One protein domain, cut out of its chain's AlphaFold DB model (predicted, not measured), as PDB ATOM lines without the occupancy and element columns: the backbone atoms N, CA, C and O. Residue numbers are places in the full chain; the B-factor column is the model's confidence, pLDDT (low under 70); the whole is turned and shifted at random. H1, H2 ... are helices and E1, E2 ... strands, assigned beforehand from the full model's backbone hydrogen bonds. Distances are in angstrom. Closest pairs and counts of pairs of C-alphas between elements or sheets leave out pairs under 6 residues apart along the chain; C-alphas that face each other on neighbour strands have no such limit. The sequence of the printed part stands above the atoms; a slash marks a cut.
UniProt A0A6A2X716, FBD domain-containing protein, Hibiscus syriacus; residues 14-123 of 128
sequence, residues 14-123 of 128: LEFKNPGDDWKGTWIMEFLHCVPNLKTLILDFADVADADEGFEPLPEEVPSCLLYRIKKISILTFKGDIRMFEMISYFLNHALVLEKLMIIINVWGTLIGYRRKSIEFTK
ATOM      1  N   LEU A  14      56.999   9.616  -3.543       82.44
ATOM      2  CA  LEU A  14      56.115   8.989  -4.500       82.44
ATOM      3  C   LEU A  14      55.200  10.043  -5.090       82.44
ATOM      4  O   LEU A  14      54.465  10.721  -4.368       82.44
ATOM      5  N   GLU A  15      55.260  10.145  -6.409       83.06
ATOM      6  CA  GLU A  15      54.381  10.984  -7.194       83.06
ATOM      7  C   GLU A  15      53.409  10.107  -7.965       83.06
ATOM      8  O   GLU A  15      53.797   9.289  -8.801       83.06
ATOM      9  N   PHE A  16      52.130  10.290  -7.664       78.19
ATOM     10  CA  PHE A  16      51.043   9.729  -8.430       78.19
ATOM     11  C   PHE A  16      50.489  10.779  -9.357       78.19
ATOM     12  O   PHE A  16      49.961  11.795  -8.911       78.19
ATOM     13  N   LYS A  17      50.559  10.481 -10.647       74.69
ATOM     14  CA  LYS A  17      49.892  11.250 -11.679       74.69
ATOM     15  C   LYS A  17      48.828  10.375 -12.313       74.69
ATOM     16  O   LYS A  17      49.169   9.370 -12.936       74.69
ATOM     17  N   ASN A  18      47.566  10.752 -12.152       64.44
ATOM     18  CA  ASN A  18      46.474  10.117 -12.875       64.44
ATOM     19  C   ASN A  18      45.999  11.078 -13.975       64.44
ATOM     20  O   ASN A  18      45.371  12.075 -13.637       64.44
ATOM     21  N   PRO A  19      46.335  10.835 -15.256       58.69
ATOM     22  CA  PRO A  19      45.886  11.671 -16.368       58.69
ATOM     23  C   PRO A  19      44.471  11.320 -16.873       58.69
ATOM     24  O   PRO A  19      44.072  11.849 -17.905       58.69
ATOM     25  N   GLY A  20      43.762  10.377 -16.237       57.72
ATOM     26  CA  GLY A  20      42.447   9.904 -16.677       57.72
ATOM     27  C   GLY A  20      41.283  10.400 -15.816       57.72
ATOM     28  O   GLY A  20      41.461  10.744 -14.648       57.72
ATOM     29  N   ASP A  21      40.083  10.367 -16.397       56.81
ATOM     30  CA  ASP A  21      38.823  10.803 -15.769       56.81
ATOM     31  C   ASP A  21      38.288   9.810 -14.718       56.81
ATOM     32  O   ASP A  21      37.485  10.171 -13.861       56.81
ATOM     33  N   ASP A  22      38.800   8.575 -14.719       55.94
ATOM     34  CA  ASP A  22      38.410   7.503 -13.799       55.94
ATOM     35  C   ASP A  22      39.128   7.644 -12.445       55.94
ATOM     36  O   ASP A  22      39.947   6.811 -12.035       55.94
ATOM     37  N   TRP A  23      38.869   8.739 -11.731       59.41
ATOM     38  CA  TRP A  23      39.307   8.858 -10.346       59.41
ATOM     39  C   TRP A  23      38.420   7.980  -9.458       59.41
ATOM     40  O   TRP A  23      37.288   8.325  -9.155       59.41
ATOM     41  N   LYS A  24      38.953   6.853  -8.983       60.97
ATOM     42  CA  LYS A  24      38.448   6.162  -7.789       60.97
ATOM     43  C   LYS A  24      39.523   6.261  -6.741       60.97
ATOM     44  O   LYS A  24      40.519   5.566  -6.861       60.97
ATOM     45  N   GLY A  25      39.369   7.108  -5.726       61.09
ATOM     46  CA  GLY A  25      40.412   7.333  -4.713       61.09
ATOM     47  C   GLY A  25      40.844   6.074  -3.942       61.09
ATOM     48  O   GLY A  25      41.868   6.092  -3.275       61.09
ATOM     49  N   THR A  26      40.110   4.965  -4.056       63.72
ATOM     50  CA  THR A  26      40.282   3.720  -3.290       63.72
ATOM     51  C   THR A  26      41.664   3.070  -3.438       63.72
ATOM     52  O   THR A  26      42.263   2.676  -2.437       63.72
ATOM     53  N   TRP A  27      42.227   3.030  -4.652       73.94
ATOM     54  CA  TRP A  27      43.540   2.413  -4.925       73.94
ATOM     55  C   TRP A  27      44.703   3.037  -4.147       73.94
ATOM     56  O   TRP A  27      45.694   2.360  -3.875       73.94
ATOM     57  N   ILE A  28      44.612   4.317  -3.764       80.88
ATOM     58  CA  ILE A  28      45.726   4.962  -3.070       80.88
ATOM     59  C   ILE A  28      45.956   4.338  -1.698       80.88
ATOM     60  O   ILE A  28      47.096   4.211  -1.272       80.88
ATOM     61  N   MET A  29      44.893   3.917  -1.012       81.62
ATOM     62  CA  MET A  29      45.019   3.346   0.324       81.62
ATOM     63  C   MET A  29      45.635   1.955   0.248       81.62
ATOM     64  O   MET A  29      46.605   1.686   0.955       81.62
ATOM     65  N   GLU A  30      45.158   1.124  -0.683       79.94
ATOM     66  CA  GLU A  30      45.757  -0.179  -0.999       79.94
ATOM     67  C   GLU A  30      47.247  -0.037  -1.321       79.94
ATOM     68  O   GLU A  30      48.082  -0.765  -0.785       79.94
ATOM     69  N   PHE A  31      47.604   0.967  -2.124       81.94
ATOM     70  CA  PHE A  31      48.998   1.226  -2.442       81.94
ATOM     71  C   PHE A  31      49.807   1.661  -1.217       81.94
ATOM     72  O   PHE A  31      50.931   1.197  -1.020       81.94
ATOM     73  N   LEU A  32      49.267   2.548  -0.380       86.88
ATOM     74  CA  LEU A  32      49.948   3.018   0.826       86.88
ATOM     75  C   LEU A  32      50.262   1.860   1.791       86.88
ATOM     76  O   LEU A  32      51.306   1.891   2.446       86.88
ATOM     77  N   HIS A  33      49.449   0.797   1.822       85.56
ATOM     78  CA  HIS A  33      49.789  -0.432   2.553       85.56
ATOM     79  C   HIS A  33      51.056  -1.124   2.015       85.56
ATOM     80  O   HIS A  33      51.795  -1.727   2.794       85.56
ATOM     81  N   CYS A  34      51.359  -1.004   0.719       85.00
ATOM     82  CA  CYS A  34      52.564  -1.568   0.103       85.00
ATOM     83  C   CYS A  34      53.830  -0.726   0.335       85.00
ATOM     84  O   CYS A  34      54.939  -1.227   0.146       85.00
ATOM     85  N   VAL A  35      53.698   0.537   0.755       86.44
ATOM     86  CA  VAL A  35      54.831   1.453   0.985       86.44
ATOM     87  C   VAL A  35      54.879   1.971   2.430       86.44
ATOM     88  O   VAL A  35      54.858   3.180   2.672       86.44
ATOM     89  N   PRO A  36      55.053   1.088   3.434       87.56
ATOM     90  CA  PRO A  36      54.935   1.437   4.854       87.56
ATOM     91  C   PRO A  36      55.976   2.454   5.355       87.56
ATOM     92  O   PRO A  36      55.846   2.963   6.464       87.56
ATOM     93  N   ASN A  37      57.009   2.766   4.565       88.12
ATOM     94  CA  ASN A  37      58.065   3.726   4.901       88.12
ATOM     95  C   ASN A  37      57.956   5.066   4.146       88.12
ATOM     96  O   ASN A  37      58.878   5.880   4.236       88.12
ATOM     97  N   LEU A  38      56.861   5.303   3.410       90.25
ATOM     98  CA  LEU A  38      56.658   6.524   2.628       90.25
ATOM     99  C   LEU A  38      56.644   7.776   3.521       90.25
ATOM    100  O   LEU A  38      55.932   7.823   4.523       90.25
ATOM    101  N   LYS A  39      57.418   8.803   3.141       92.38
ATOM    102  CA  LYS A  39      57.498  10.088   3.870       92.38
ATOM    103  C   LYS A  39      56.825  11.245   3.140       92.38
ATOM    104  O   LYS A  39      56.310  12.154   3.794       92.38
ATOM    105  N   THR A  40      56.847  11.210   1.812       92.69
ATOM    106  CA  THR A  40      56.300  12.266   0.960       92.69
ATOM    107  C   THR A  40      55.352  11.657  -0.056       92.69
ATOM    108  O   THR A  40      55.746  10.769  -0.811       92.69
ATOM    109  N   LEU A  41      54.120  12.159  -0.072       91.94
ATOM    110  CA  LEU A  41      53.075  11.777  -1.014       91.94
ATOM    111  C   LEU A  41      52.737  12.973  -1.909       91.94
ATOM    112  O   LEU A  41      52.388  14.041  -1.400       91.94
ATOM    113  N   ILE A  42      52.828  12.803  -3.226       91.19
ATOM    114  CA  ILE A  42      52.418  13.802  -4.219       91.19
ATOM    115  C   ILE A  42      51.291  13.207  -5.062       91.19
ATOM    116  O   ILE A  42      51.446  12.125  -5.617       91.19
ATOM    117  N   LEU A  43      50.168  13.918  -5.149       86.94
ATOM    118  CA  LEU A  43      48.974  13.539  -5.899       86.94
ATOM    119  C   LEU A  43      48.694  14.595  -6.960       86.94
ATOM    120  O   LEU A  43      48.401  15.732  -6.607       86.94
ATOM    121  N   ASP A  44      48.786  14.233  -8.234       83.44
ATOM    122  CA  ASP A  44      48.448  15.091  -9.367       83.44
ATOM    123  C   ASP A  44      47.179  14.601 -10.058       83.44
ATOM    124  O   ASP A  44      47.152  13.533 -10.676       83.44
ATOM    125  N   PHE A  45      46.140  15.424  -9.947       75.19
ATOM    126  CA  PHE A  45      44.791  15.186 -10.456       75.19
ATOM    127  C   PHE A  45      44.569  15.870 -11.812       75.19
ATOM    128  O   PHE A  45      43.518  16.473 -12.056       75.19
ATOM    129  N   ALA A  46      45.594  15.879 -12.667       63.94
ATOM    130  CA  ALA A  46      45.502  16.479 -13.989       63.94
ATOM    131  C   ALA A  46      44.325  15.869 -14.776       63.94
ATOM    132  O   ALA A  46      44.149  14.661 -14.812       63.94
ATOM    133  N   ASP A  47      43.524  16.736 -15.392       58.06
ATOM    134  CA  ASP A  47      42.495  16.406 -16.386       58.06
ATOM    135  C   ASP A  47      41.186  15.734 -15.950       58.06
ATOM    136  O   ASP A  47      40.270  15.796 -16.747       58.06
ATOM    137  N   VAL A  48      40.992  15.303 -14.694       55.22
ATOM    138  CA  VAL A  48      39.765  14.589 -14.244       55.22
ATOM    139  C   VAL A  48      38.446  15.351 -14.518       55.22
ATOM    140  O   VAL A  48      38.008  16.144 -13.677       55.22
ATOM    141  N   ALA A  49      37.838  15.204 -15.692       50.88
ATOM    142  CA  ALA A  49      36.557  15.821 -16.007       50.88
ATOM    143  C   ALA A  49      35.495  15.125 -15.149       50.88
ATOM    144  O   ALA A  49      35.177  13.967 -15.375       50.88
ATOM    145  N   ASP A  50      35.009  15.820 -14.121       53.72
ATOM    146  CA  ASP A  50      33.863  15.398 -13.317       53.72
ATOM    147  C   ASP A  50      33.985  13.997 -12.687       53.72
ATOM    148  O   ASP A  50      33.158  13.115 -12.912       53.72
ATOM    149  N   ALA A  51      34.988  13.789 -11.825       52.19
ATOM    150  CA  ALA A  51      34.943  12.652 -10.909       52.19
ATOM    151  C   ALA A  51      33.887  12.883  -9.822       52.19
ATOM    152  O   ALA A  51      34.186  13.314  -8.708       52.19
ATOM    153  N   ASP A  52      32.640  12.554 -10.152       52.44
ATOM    154  CA  ASP A  52      31.568  12.335  -9.174       52.44
ATOM    155  C   ASP A  52      31.908  11.163  -8.223       52.44
ATOM    156  O   ASP A  52      31.389  11.055  -7.104       52.44
ATOM    157  N   GLU A  53      32.836  10.291  -8.627       55.09
ATOM    158  CA  GLU A  53      33.315   9.172  -7.828       55.09
ATOM    159  C   GLU A  53      34.506   9.605  -6.963       55.09
ATOM    160  O   GLU A  53      35.623   9.821  -7.415       55.09
ATOM    161  N   GLY A  54      34.253   9.811  -5.674       53.91
ATOM    162  CA  GLY A  54      35.272  10.227  -4.721       53.91
ATOM    163  C   GLY A  54      36.059   9.080  -4.110       53.91
ATOM    164  O   GLY A  54      36.173   7.976  -4.638       53.91
ATOM    165  N   PHE A  55      36.605   9.357  -2.931       58.78
ATOM    166  CA  PHE A  55      37.141   8.348  -2.032       58.78
ATOM    167  C   PHE A  55      36.001   7.613  -1.341       58.78
ATOM    168  O   PHE A  55      35.682   7.945  -0.204       58.78
ATOM    169  N   GLU A  56      35.373   6.636  -1.992       62.00
ATOM    170  CA  GLU A  56      34.351   5.859  -1.298       62.00
ATOM    171  C   GLU A  56      34.378   4.348  -1.553       62.00
ATOM    172  O   GLU A  56      34.483   3.912  -2.702       62.00
ATOM    173  N   PRO A  57      34.219   3.550  -0.475       60.84
ATOM    174  CA  PRO A  57      34.384   3.939   0.932       60.84
ATOM    175  C   PRO A  57      35.873   4.105   1.285       60.84
ATOM    176  O   PRO A  57      36.717   3.313   0.865       60.84
ATOM    177  N   LEU A  58      36.201   5.136   2.073       67.50
ATOM    178  CA  LEU A  58      37.506   5.219   2.734       67.50
ATOM    179  C   LEU A  58      37.677   3.973   3.621       67.50
ATOM    180  O   LEU A  58      36.759   3.658   4.383       67.50
ATOM    181  N   PRO A  59      38.804   3.252   3.530       70.81
ATOM    182  CA  PRO A  59      38.982   2.017   4.277       70.81
ATOM    183  C   PRO A  59      39.030   2.281   5.786       70.81
ATOM    184  O   PRO A  59      39.603   3.278   6.239       70.81
ATOM    185  N   GLU A  60      38.444   1.356   6.555       74.50
ATOM    186  CA  GLU A  60      38.521   1.344   8.024       74.50
ATOM    187  C   GLU A  60      39.967   1.162   8.503       74.50
ATOM    188  O   GLU A  60      40.388   1.762   9.493       74.50
ATOM    189  N   GLU A  61      40.748   0.360   7.776       85.19
ATOM    190  CA  GLU A  61      42.168   0.182   8.045       85.19
ATOM    191  C   GLU A  61      42.981   1.322   7.436       85.19
ATOM    192  O   GLU A  61      43.040   1.522   6.224       85.19
ATOM    193  N   VAL A  62      43.645   2.073   8.311       88.62
ATOM    194  CA  VAL A  62      44.488   3.199   7.921       88.62
ATOM    195  C   VAL A  62      45.912   2.696   7.650       88.62
ATOM    196  O   VAL A  62      46.519   2.089   8.540       88.62
ATOM    197  N   PRO A  63      46.513   2.992   6.481       89.69
ATOM    198  CA  PRO A  63      47.891   2.610   6.192       89.69
ATOM    199  C   PRO A  63      48.879   3.143   7.239       89.69
ATOM    200  O   PRO A  63      48.878   4.327   7.587       89.69
ATOM    201  N   SER A  64      49.789   2.288   7.711       91.12
ATOM    202  CA  SER A  64      50.749   2.643   8.771       91.12
ATOM    203  C   SER A  64      51.669   3.808   8.390       91.12
ATOM    204  O   SER A  64      52.040   4.615   9.250       91.12
ATOM    205  N   CYS A  65      52.007   3.943   7.102       91.25
ATOM    206  CA  CYS A  65      52.778   5.081   6.613       91.25
ATOM    207  C   CYS A  65      52.013   6.397   6.765       91.25
ATOM    208  O   CYS A  65      52.626   7.407   7.107       91.25
ATOM    209  N   LEU A  66      50.690   6.390   6.569       92.12
ATOM    210  CA  LEU A  66      49.861   7.576   6.744       92.12
ATOM    211  C   LEU A  66      49.865   8.002   8.209       92.12
ATOM    212  O   LEU A  66      50.165   9.156   8.484       92.12
ATOM    213  N   LEU A  67      49.655   7.062   9.135       92.31
ATOM    214  CA  LEU A  67      49.656   7.341  10.572       92.31
ATOM    215  C   LEU A  67      50.996   7.904  11.075       92.31
ATOM    216  O   LEU A  67      51.017   8.914  11.777       92.31
ATOM    217  N   TYR A  68      52.116   7.258  10.734       91.88
ATOM    218  CA  TYR A  68      53.368   7.435  11.486       91.88
ATOM    219  C   TYR A  68      54.591   7.846  10.664       91.88
ATOM    220  O   TYR A  68      55.671   8.020  11.239       91.88
ATOM    221  N   ARG A  69      54.486   7.970   9.335       92.12
ATOM    222  CA  ARG A  69      55.659   8.214   8.471       92.12
ATOM    223  C   ARG A  69      55.521   9.411   7.545       92.12
ATOM    224  O   ARG A  69      56.522  10.094   7.325       92.12
ATOM    225  N   ILE A  70      54.326   9.665   7.017       92.81
ATOM    226  CA  ILE A  70      54.094  10.745   6.065       92.81
ATOM    227  C   ILE A  70      54.243  12.094   6.769       92.81
ATOM    228  O   ILE A  70      53.464  12.461   7.643       92.81
ATOM    229  N   LYS A  71      55.254  12.848   6.337       93.00
ATOM    230  CA  LYS A  71      55.567  14.203   6.802       93.00
ATOM    231  C   LYS A  71      55.061  15.265   5.840       93.00
ATOM    232  O   LYS A  71      54.770  16.381   6.262       93.00
ATOM    233  N   LYS A  72      54.959  14.936   4.550       93.94
ATOM    234  CA  LYS A  72      54.539  15.877   3.513       93.94
ATOM    235  C   LYS A  72      53.506  15.251   2.589       93.94
ATOM    236  O   LYS A  72      53.733  14.175   2.043       93.94
ATOM    237  N   ILE A  73      52.418  15.978   2.361       93.00
ATOM    238  CA  ILE A  73      51.429  15.677   1.323       93.00
ATOM    239  C   ILE A  73      51.360  16.875   0.378       93.00
ATOM    240  O   ILE A  73      51.319  18.024   0.819       93.00
ATOM    241  N   SER A  74      51.389  16.625  -0.927       92.31
ATOM    242  CA  SER A  74      51.196  17.642  -1.962       92.31
ATOM    243  C   SER A  74      50.061  17.221  -2.882       92.31
ATOM    244  O   SER A  74      50.118  16.151  -3.469       92.31
ATOM    245  N   ILE A  75      49.043  18.064  -3.004       88.25
ATOM    246  CA  ILE A  75      47.915  17.892  -3.915       88.25
ATOM    247  C   ILE A  75      48.084  18.919  -5.029       88.25
ATOM    248  O   ILE A  75      47.984  20.127  -4.802       88.25
ATOM    249  N   LEU A  76      48.406  18.439  -6.221       85.75
ATOM    250  CA  LEU A  76      48.542  19.224  -7.434       85.75
ATOM    251  C   LEU A  76      47.199  19.225  -8.175       85.75
ATOM    252  O   LEU A  76      46.486  18.227  -8.180       85.75
ATOM    253  N   THR A  77      46.851  20.345  -8.806       78.06
ATOM    254  CA  THR A  77      45.631  20.451  -9.629       78.06
ATOM    255  C   THR A  77      44.332  20.281  -8.818       78.06
ATOM    256  O   THR A  77      43.400  19.594  -9.220       78.06
ATOM    257  N   PHE A  78      44.247  20.956  -7.666       78.75
ATOM    258  CA  PHE A  78      43.057  20.956  -6.808       78.75
ATOM    259  C   PHE A  78      41.874  21.685  -7.462       78.75
ATOM    260  O   PHE A  78      41.986  22.873  -7.788       78.75
ATOM    261  N   LYS A  79      40.742  20.985  -7.619       75.81
ATOM    262  CA  LYS A  79      39.501  21.508  -8.225       75.81
ATOM    263  C   LYS A  79      38.487  22.012  -7.197       75.81
ATOM    264  O   LYS A  79      37.666  22.860  -7.528       75.81
ATOM    265  N   GLY A  80      38.600  21.567  -5.945       75.69
ATOM    266  CA  GLY A  80      37.736  22.022  -4.854       75.69
ATOM    267  C   GLY A  80      36.354  21.375  -4.826       75.69
ATOM    268  O   GLY A  80      35.441  21.951  -4.242       75.69
ATOM    269  N   ASP A  81      36.188  20.203  -5.436       77.81
ATOM    270  CA  ASP A  81      35.001  19.376  -5.234       77.81
ATOM    271  C   ASP A  81      34.971  18.771  -3.817       77.81
ATOM    272  O   ASP A  81      35.978  18.708  -3.098       77.81
ATOM    273  N   ILE A  82      33.781  18.331  -3.399       79.69
ATOM    274  CA  ILE A  82      33.539  17.811  -2.050       79.69
ATOM    275  C   ILE A  82      34.397  16.577  -1.733       79.69
ATOM    276  O   ILE A  82      34.847  16.422  -0.600       79.69
ATOM    277  N   ARG A  83      34.710  15.751  -2.737       76.75
ATOM    278  CA  ARG A  83      35.466  14.506  -2.571       76.75
ATOM    279  C   ARG A  83      36.941  14.773  -2.296       76.75
ATOM    280  O   ARG A  83      37.545  14.115  -1.446       76.75
ATOM    281  N   MET A  84      37.526  15.776  -2.950       80.88
ATOM    282  CA  MET A  84      38.875  16.232  -2.614       80.88
ATOM    283  C   MET A  84      38.942  16.779  -1.181       80.88
ATOM    284  O   MET A  84      39.931  16.537  -0.484       80.88
ATOM    285  N   PHE A  85      37.902  17.474  -0.709       83.50
ATOM    286  CA  PHE A  85      37.832  17.918   0.688       83.50
ATOM    287  C   PHE A  85      37.696  16.752   1.675       83.50
ATOM    288  O   PHE A  85      38.372  16.762   2.704       83.50
ATOM    289  N   GLU A  86      36.890  15.734   1.364       83.69
ATOM    290  CA  GLU A  86      36.778  14.502   2.161       83.69
ATOM    291  C   GLU A  86      38.128  13.782   2.281       83.69
ATOM    292  O   GLU A  86      38.549  13.439   3.389       83.69
ATOM    293  N   MET A  87      38.868  13.643   1.175       83.06
ATOM    294  CA  MET A  87      40.229  13.092   1.175       83.06
ATOM    295  C   MET A  87      41.174  13.902   2.066       83.06
ATOM    296  O   MET A  87      41.904  13.340   2.885       83.06
ATOM    297  N   ILE A  88      41.187  15.230   1.905       86.88
ATOM    298  CA  ILE A  88      42.041  16.108   2.708       86.88
ATOM    299  C   ILE A  88      41.699  15.953   4.191       86.88
ATOM    300  O   ILE A  88      42.605  15.819   5.011       86.88
ATOM    301  N   SER A  89      40.408  15.928   4.532       88.00
ATOM    302  CA  SER A  89      39.932  15.706   5.900       88.00
ATOM    303  C   SER A  89      40.434  14.368   6.448       88.00
ATOM    304  O   SER A  89      41.019  14.322   7.531       88.00
ATOM    305  N   TYR A  90      40.315  13.290   5.667       88.12
ATOM    306  CA  TYR A  90      40.821  11.974   6.048       88.12
ATOM    307  C   TYR A  90      42.329  11.995   6.322       88.12
ATOM    308  O   TYR A  90      42.761  11.526   7.375       88.12
ATOM    309  N   PHE A  91      43.135  12.579   5.431       89.75
ATOM    310  CA  PHE A  91      44.576  12.697   5.654       89.75
ATOM    311  C   PHE A  91      44.904  13.534   6.889       89.75
ATOM    312  O   PHE A  91      45.766  13.146   7.670       89.75
ATOM    313  N   LEU A  92      44.221  14.656   7.111       90.75
ATOM    314  CA  LEU A  92      44.473  15.517   8.268       90.75
ATOM    315  C   LEU A  92      44.112  14.849   9.603       90.75
ATOM    316  O   LEU A  92      44.787  15.120  10.605       90.75
ATOM    317  N   ASN A  93      43.089  13.988   9.601       90.06
ATOM    318  CA  ASN A  93      42.639  13.232  10.770       90.06
ATOM    319  C   ASN A  93      43.569  12.062  11.108       90.06
ATOM    320  O   ASN A  93      43.765  11.764  12.283       90.06
ATOM    321  N   HIS A  94      44.168  11.426  10.100       91.06
ATOM    322  CA  HIS A  94      44.958  10.212  10.294       91.06
ATOM    323  C   HIS A  94      46.471  10.436  10.239       91.06
ATOM    324  O   HIS A  94      47.212   9.694  10.871       91.06
ATOM    325  N   ALA A  95      46.971  11.459   9.544       92.88
ATOM    326  CA  ALA A  95      48.404  11.709   9.445       92.88
ATOM    327  C   ALA A  95      48.950  12.419  10.694       92.88
ATOM    328  O   ALA A  95      49.039  13.650  10.765       92.88
ATOM    329  N   LEU A  96      49.313  11.624  11.706       91.81
ATOM    330  CA  LEU A  96      49.692  12.109  13.038       91.81
ATOM    331  C   LEU A  96      51.035  12.844  13.055       91.81
ATOM    332  O   LEU A  96      51.263  13.669  13.931       91.81
ATOM    333  N   VAL A  97      51.920  12.553  12.099       92.94
ATOM    334  CA  VAL A  97      53.254  13.170  11.990       92.94
ATOM    335  C   VAL A  97      53.382  14.113  10.792       92.94
ATOM    336  O   VAL A  97      54.494  14.469  10.406       92.94
ATOM    337  N   LEU A  98      52.255  14.505  10.189       94.00
ATOM    338  CA  LEU A  98      52.236  15.398   9.036       94.00
ATOM    339  C   LEU A  98      52.777  16.778   9.422       94.00
ATOM    340  O   LEU A  98      52.206  17.459  10.266       94.00
ATOM    341  N   GLU A  99      53.848  17.202   8.767       93.69
ATOM    342  CA  GLU A  99      54.489  18.503   8.972       93.69
ATOM    343  C   GLU A  99      53.935  19.537   7.976       93.69
ATOM    344  O   GLU A  99      53.724  20.702   8.321       93.69
ATOM    345  N   LYS A 100      53.656  19.109   6.734       93.06
ATOM    346  CA  LYS A 100      53.274  19.999   5.629       93.06
ATOM    347  C   LYS A 100      52.210  19.397   4.710       93.06
ATOM    348  O   LYS A 100      52.403  18.320   4.149       93.06
ATOM    349  N   LEU A 101      51.136  20.148   4.475       92.88
ATOM    350  CA  LEU A 101      50.169  19.916   3.402       92.88
ATOM    351  C   LEU A 101      50.248  21.076   2.404       92.88
ATOM    352  O   LEU A 101      50.078  22.237   2.769       92.88
ATOM    353  N   MET A 102      50.500  20.767   1.137       92.12
ATOM    354  CA  MET A 102      50.543  21.752   0.056       92.12
ATOM    355  C   MET A 102      49.422  21.472  -0.939       92.12
ATOM    356  O   MET A 102      49.314  20.359  -1.440       92.12
ATOM    357  N   ILE A 103      48.614  22.482  -1.248       89.06
ATOM    358  CA  ILE A 103      47.530  22.398  -2.228       89.06
ATOM    359  C   ILE A 103      47.819  23.403  -3.338       89.06
ATOM    360  O   ILE A 103      47.934  24.603  -3.084       89.06
ATOM    361  N   ILE A 104      47.949  22.933  -4.576       85.88
ATOM    362  CA  ILE A 104      48.167  23.788  -5.744       85.88
ATOM    363  C   ILE A 104      46.863  23.911  -6.520       85.88
ATOM    364  O   ILE A 104      46.338  22.935  -7.051       85.88
ATOM    365  N   ILE A 105      46.373  25.142  -6.605       78.06
ATOM    366  CA  ILE A 105      45.154  25.516  -7.310       78.06
ATOM    367  C   ILE A 105      45.549  26.116  -8.659       78.06
ATOM    368  O   ILE A 105      46.326  27.079  -8.736       78.06
ATOM    369  N   ASN A 106      44.985  25.565  -9.729       70.69
ATOM    370  CA  ASN A 106      45.101  26.133 -11.065       70.69
ATOM    371  C   ASN A 106      43.923  27.088 -11.282       70.69
ATOM    372  O   ASN A 106      42.778  26.654 -11.370       70.69
ATOM    373  N   VAL A 107      44.187  28.393 -11.353       60.66
ATOM    374  CA  VAL A 107      43.140  29.385 -11.634       60.66
ATOM    375  C   VAL A 107      43.114  29.653 -13.137       60.66
ATOM    376  O   VAL A 107      44.135  30.042 -13.715       60.66
ATOM    377  N   TRP A 108      41.950  29.462 -13.760       56.00
ATOM    378  CA  TRP A 108      41.711  29.857 -15.148       56.00
ATOM    379  C   TRP A 108      41.737  31.389 -15.233       56.00
ATOM    380  O   TRP A 108      40.879  32.067 -14.670       56.00
ATOM    381  N   GLY A 109      42.754  31.947 -15.890       53.00
ATOM    382  CA  GLY A 109      42.799  33.364 -16.232       53.00
ATOM    383  C   GLY A 109      42.045  33.592 -17.535       53.00
ATOM    384  O   GLY A 109      42.373  32.978 -18.549       53.00
ATOM    385  N   THR A 110      41.050  34.476 -17.537       53.31
ATOM    386  CA  THR A 110      40.423  34.930 -18.777       53.31
ATOM    387  C   THR A 110      41.483  35.654 -19.615       53.31
ATOM    388  O   THR A 110      41.929  36.744 -19.275       53.31
ATOM    389  N   LEU A 111      41.890  35.011 -20.714       53.84
ATOM    390  CA  LEU A 111      42.677  35.527 -21.846       53.84
ATOM    391  C   LEU A 111      44.213  35.398 -21.833       53.84
ATOM    392  O   LEU A 111      44.790  35.559 -22.904       53.84
ATOM    393  N   ILE A 112      44.906  35.041 -20.740       50.44
ATOM    394  CA  ILE A 112      46.381  34.871 -20.786       50.44
ATOM    395  C   ILE A 112      46.881  33.812 -19.781       50.44
ATOM    396  O   ILE A 112      47.362  34.137 -18.699       50.44
ATOM    397  N   GLY A 113      46.793  32.532 -20.154       57.12
ATOM    398  CA  GLY A 113      47.506  31.427 -19.495       57.12
ATOM    399  C   GLY A 113      47.018  31.004 -18.097       57.12
ATOM    400  O   GLY A 113      46.264  31.693 -17.410       57.12
ATOM    401  N   TYR A 114      47.469  29.823 -17.666       55.50
ATOM    402  CA  TYR A 114      47.197  29.282 -16.333       55.50
ATOM    403  C   TYR A 114      48.043  30.001 -15.277       55.50
ATOM    404  O   TYR A 114      49.274  29.977 -15.342       55.50
ATOM    405  N   ARG A 115      47.405  30.588 -14.256       59.38
ATOM    406  CA  ARG A 115      48.120  31.119 -13.087       59.38
ATOM    407  C   ARG A 115      48.068  30.089 -11.960       59.38
ATOM    408  O   ARG A 115      47.008  29.860 -11.378       59.38
ATOM    409  N   ARG A 116      49.215  29.481 -11.640       61.09
ATOM    410  CA  ARG A 116      49.354  28.595 -10.472       61.09
ATOM    411  C   ARG A 116      49.379  29.420  -9.192       61.09
ATOM    412  O   ARG A 116      50.181  30.345  -9.065       61.09
ATOM    413  N   LYS A 117      48.518  29.068  -8.241       70.56
ATOM    414  CA  LYS A 117      48.587  29.540  -6.856       70.56
ATOM    415  C   LYS A 117      48.745  28.332  -5.943       70.56
ATOM    416  O   LYS A 117      48.085  27.322  -6.148       70.56
ATOM    417  N   SER A 118      49.600  28.437  -4.938       70.56
ATOM    418  CA  SER A 118      49.746  27.415  -3.902       70.56
ATOM    419  C   SER A 118      49.196  27.933  -2.582       70.56
ATOM    420  O   SER A 118      49.482  29.067  -2.194       70.56
ATOM    421  N   ILE A 119      48.442  27.089  -1.892       76.69
ATOM    422  CA  ILE A 119      48.099  27.256  -0.486       76.69
ATOM    423  C   ILE A 119      48.931  26.241   0.294       76.69
ATOM    424  O   ILE A 119      48.959  25.055  -0.038       76.69
ATOM    425  N   GLU A 120      49.641  26.717   1.309       77.44
ATOM    426  CA  GLU A 120      50.458  25.889   2.186       77.44
ATOM    427  C   GLU A 120      49.864  25.898   3.591       77.44
ATOM    428  O   GLU A 120      49.615  26.958   4.161       77.44
ATOM    429  N   PHE A 121      49.659  24.704   4.137       76.19
ATOM    430  CA  PHE A 121      49.274  24.488   5.519       76.19
ATOM    431  C   PHE A 121      50.425  23.778   6.226       76.19
ATOM    432  O   PHE A 121      50.780  22.645   5.887       76.19
ATOM    433  N   THR A 122      51.010  24.438   7.217       70.88
ATOM    434  CA  THR A 122      51.958  23.818   8.141       70.88
ATOM    435  C   THR A 122      51.214  23.429   9.409       70.88
ATOM    436  O   THR A 122      50.538  24.248  10.035       70.88
ATOM    437  N   LYS A 123      51.296  22.150   9.779       63.94
ATOM    438  CA  LYS A 123      50.707  21.668  11.029       63.94
ATOM    439  C   LYS A 123      51.786  21.771  12.103       63.94
ATOM    440  O   LYS A 123      52.631  20.895  12.249       63.94
TER     441      LYS A 123
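This is residues 14 to 123 of the 128 residues of the protein "FBD domain-containing protein" of Hibiscus syriacus (UniProt A0A6A2X716). A twisted wall of five strands has three helices gathered on one side; H3 packs on it near E3 and E4 through residues 84 to 92, only grazing it, while H1 and H2 sit toward the E1 side. The hairpin of E4 and E5 runs on past E3 to a tip at residues 109 to 113. The printed part has 110 residues, with three named helices and five named strands that follow along the chain as E1, H1, E2, H2, E3, H3, E4, E5, and its class is mixed, helices and strands. The mixed sheet runs E1, E2, E3, E4, E5. The whole is compact, with a radius of gyration of the C-alphas of 14.1 A, yet elongated, spanning 46 by 29 by 21 A.

E3, residues 72 to 78, is parallel to E2, residues 40 to 44, with N 43 and O 74 2.8 A apart, and to E4, residues 100 to 108, with N 75 and O 102 2.8 A apart. Edge strand E1, residues 14 to 17, is parallel to E2, with N 16 and O 42 2.8 A apart. Edge strand E5, residues 114 to 122, forms an antiparallel hairpin with E4, with N 105 and O 117 2.8 A apart. H3, residues 82 to 94, only grazes the sheet. H2, residues 64 to 68, only just touches H3, with 3 pairs of C-alphas within 8 A; the closest, Leu 67 and His 94, are 5.5 A apart. H1, residues 26 to 34, touches H2, the closest C-alphas being those of Leu 32 and Cys 65, 6.8 A. E1-H1-E2, E2-H2-E3 and E3-H3-E4 are strand-helix-strand units, parallel neighbours with a helix between, each right-handed in its crossover. In H2 and H3 every O i to N i+4 pair is within hydrogen-bond range; in H1, 3 of 5.

E1 begins at C-alpha 14 (56.115, 8.989, -4.500), and E5 ends at C-alpha 122 (51.958, 23.818, 8.141). E4 measures 25.7 A, E5 25.5 A and H3 18.5 A.

The printed part has no cut. The link from E2 to H2, residues 45 to 63, is long. Mean pLDDT of the printed part is 76.9; residues 18 to 26, 46 to 58, 107 to 116 and 123 are under 70.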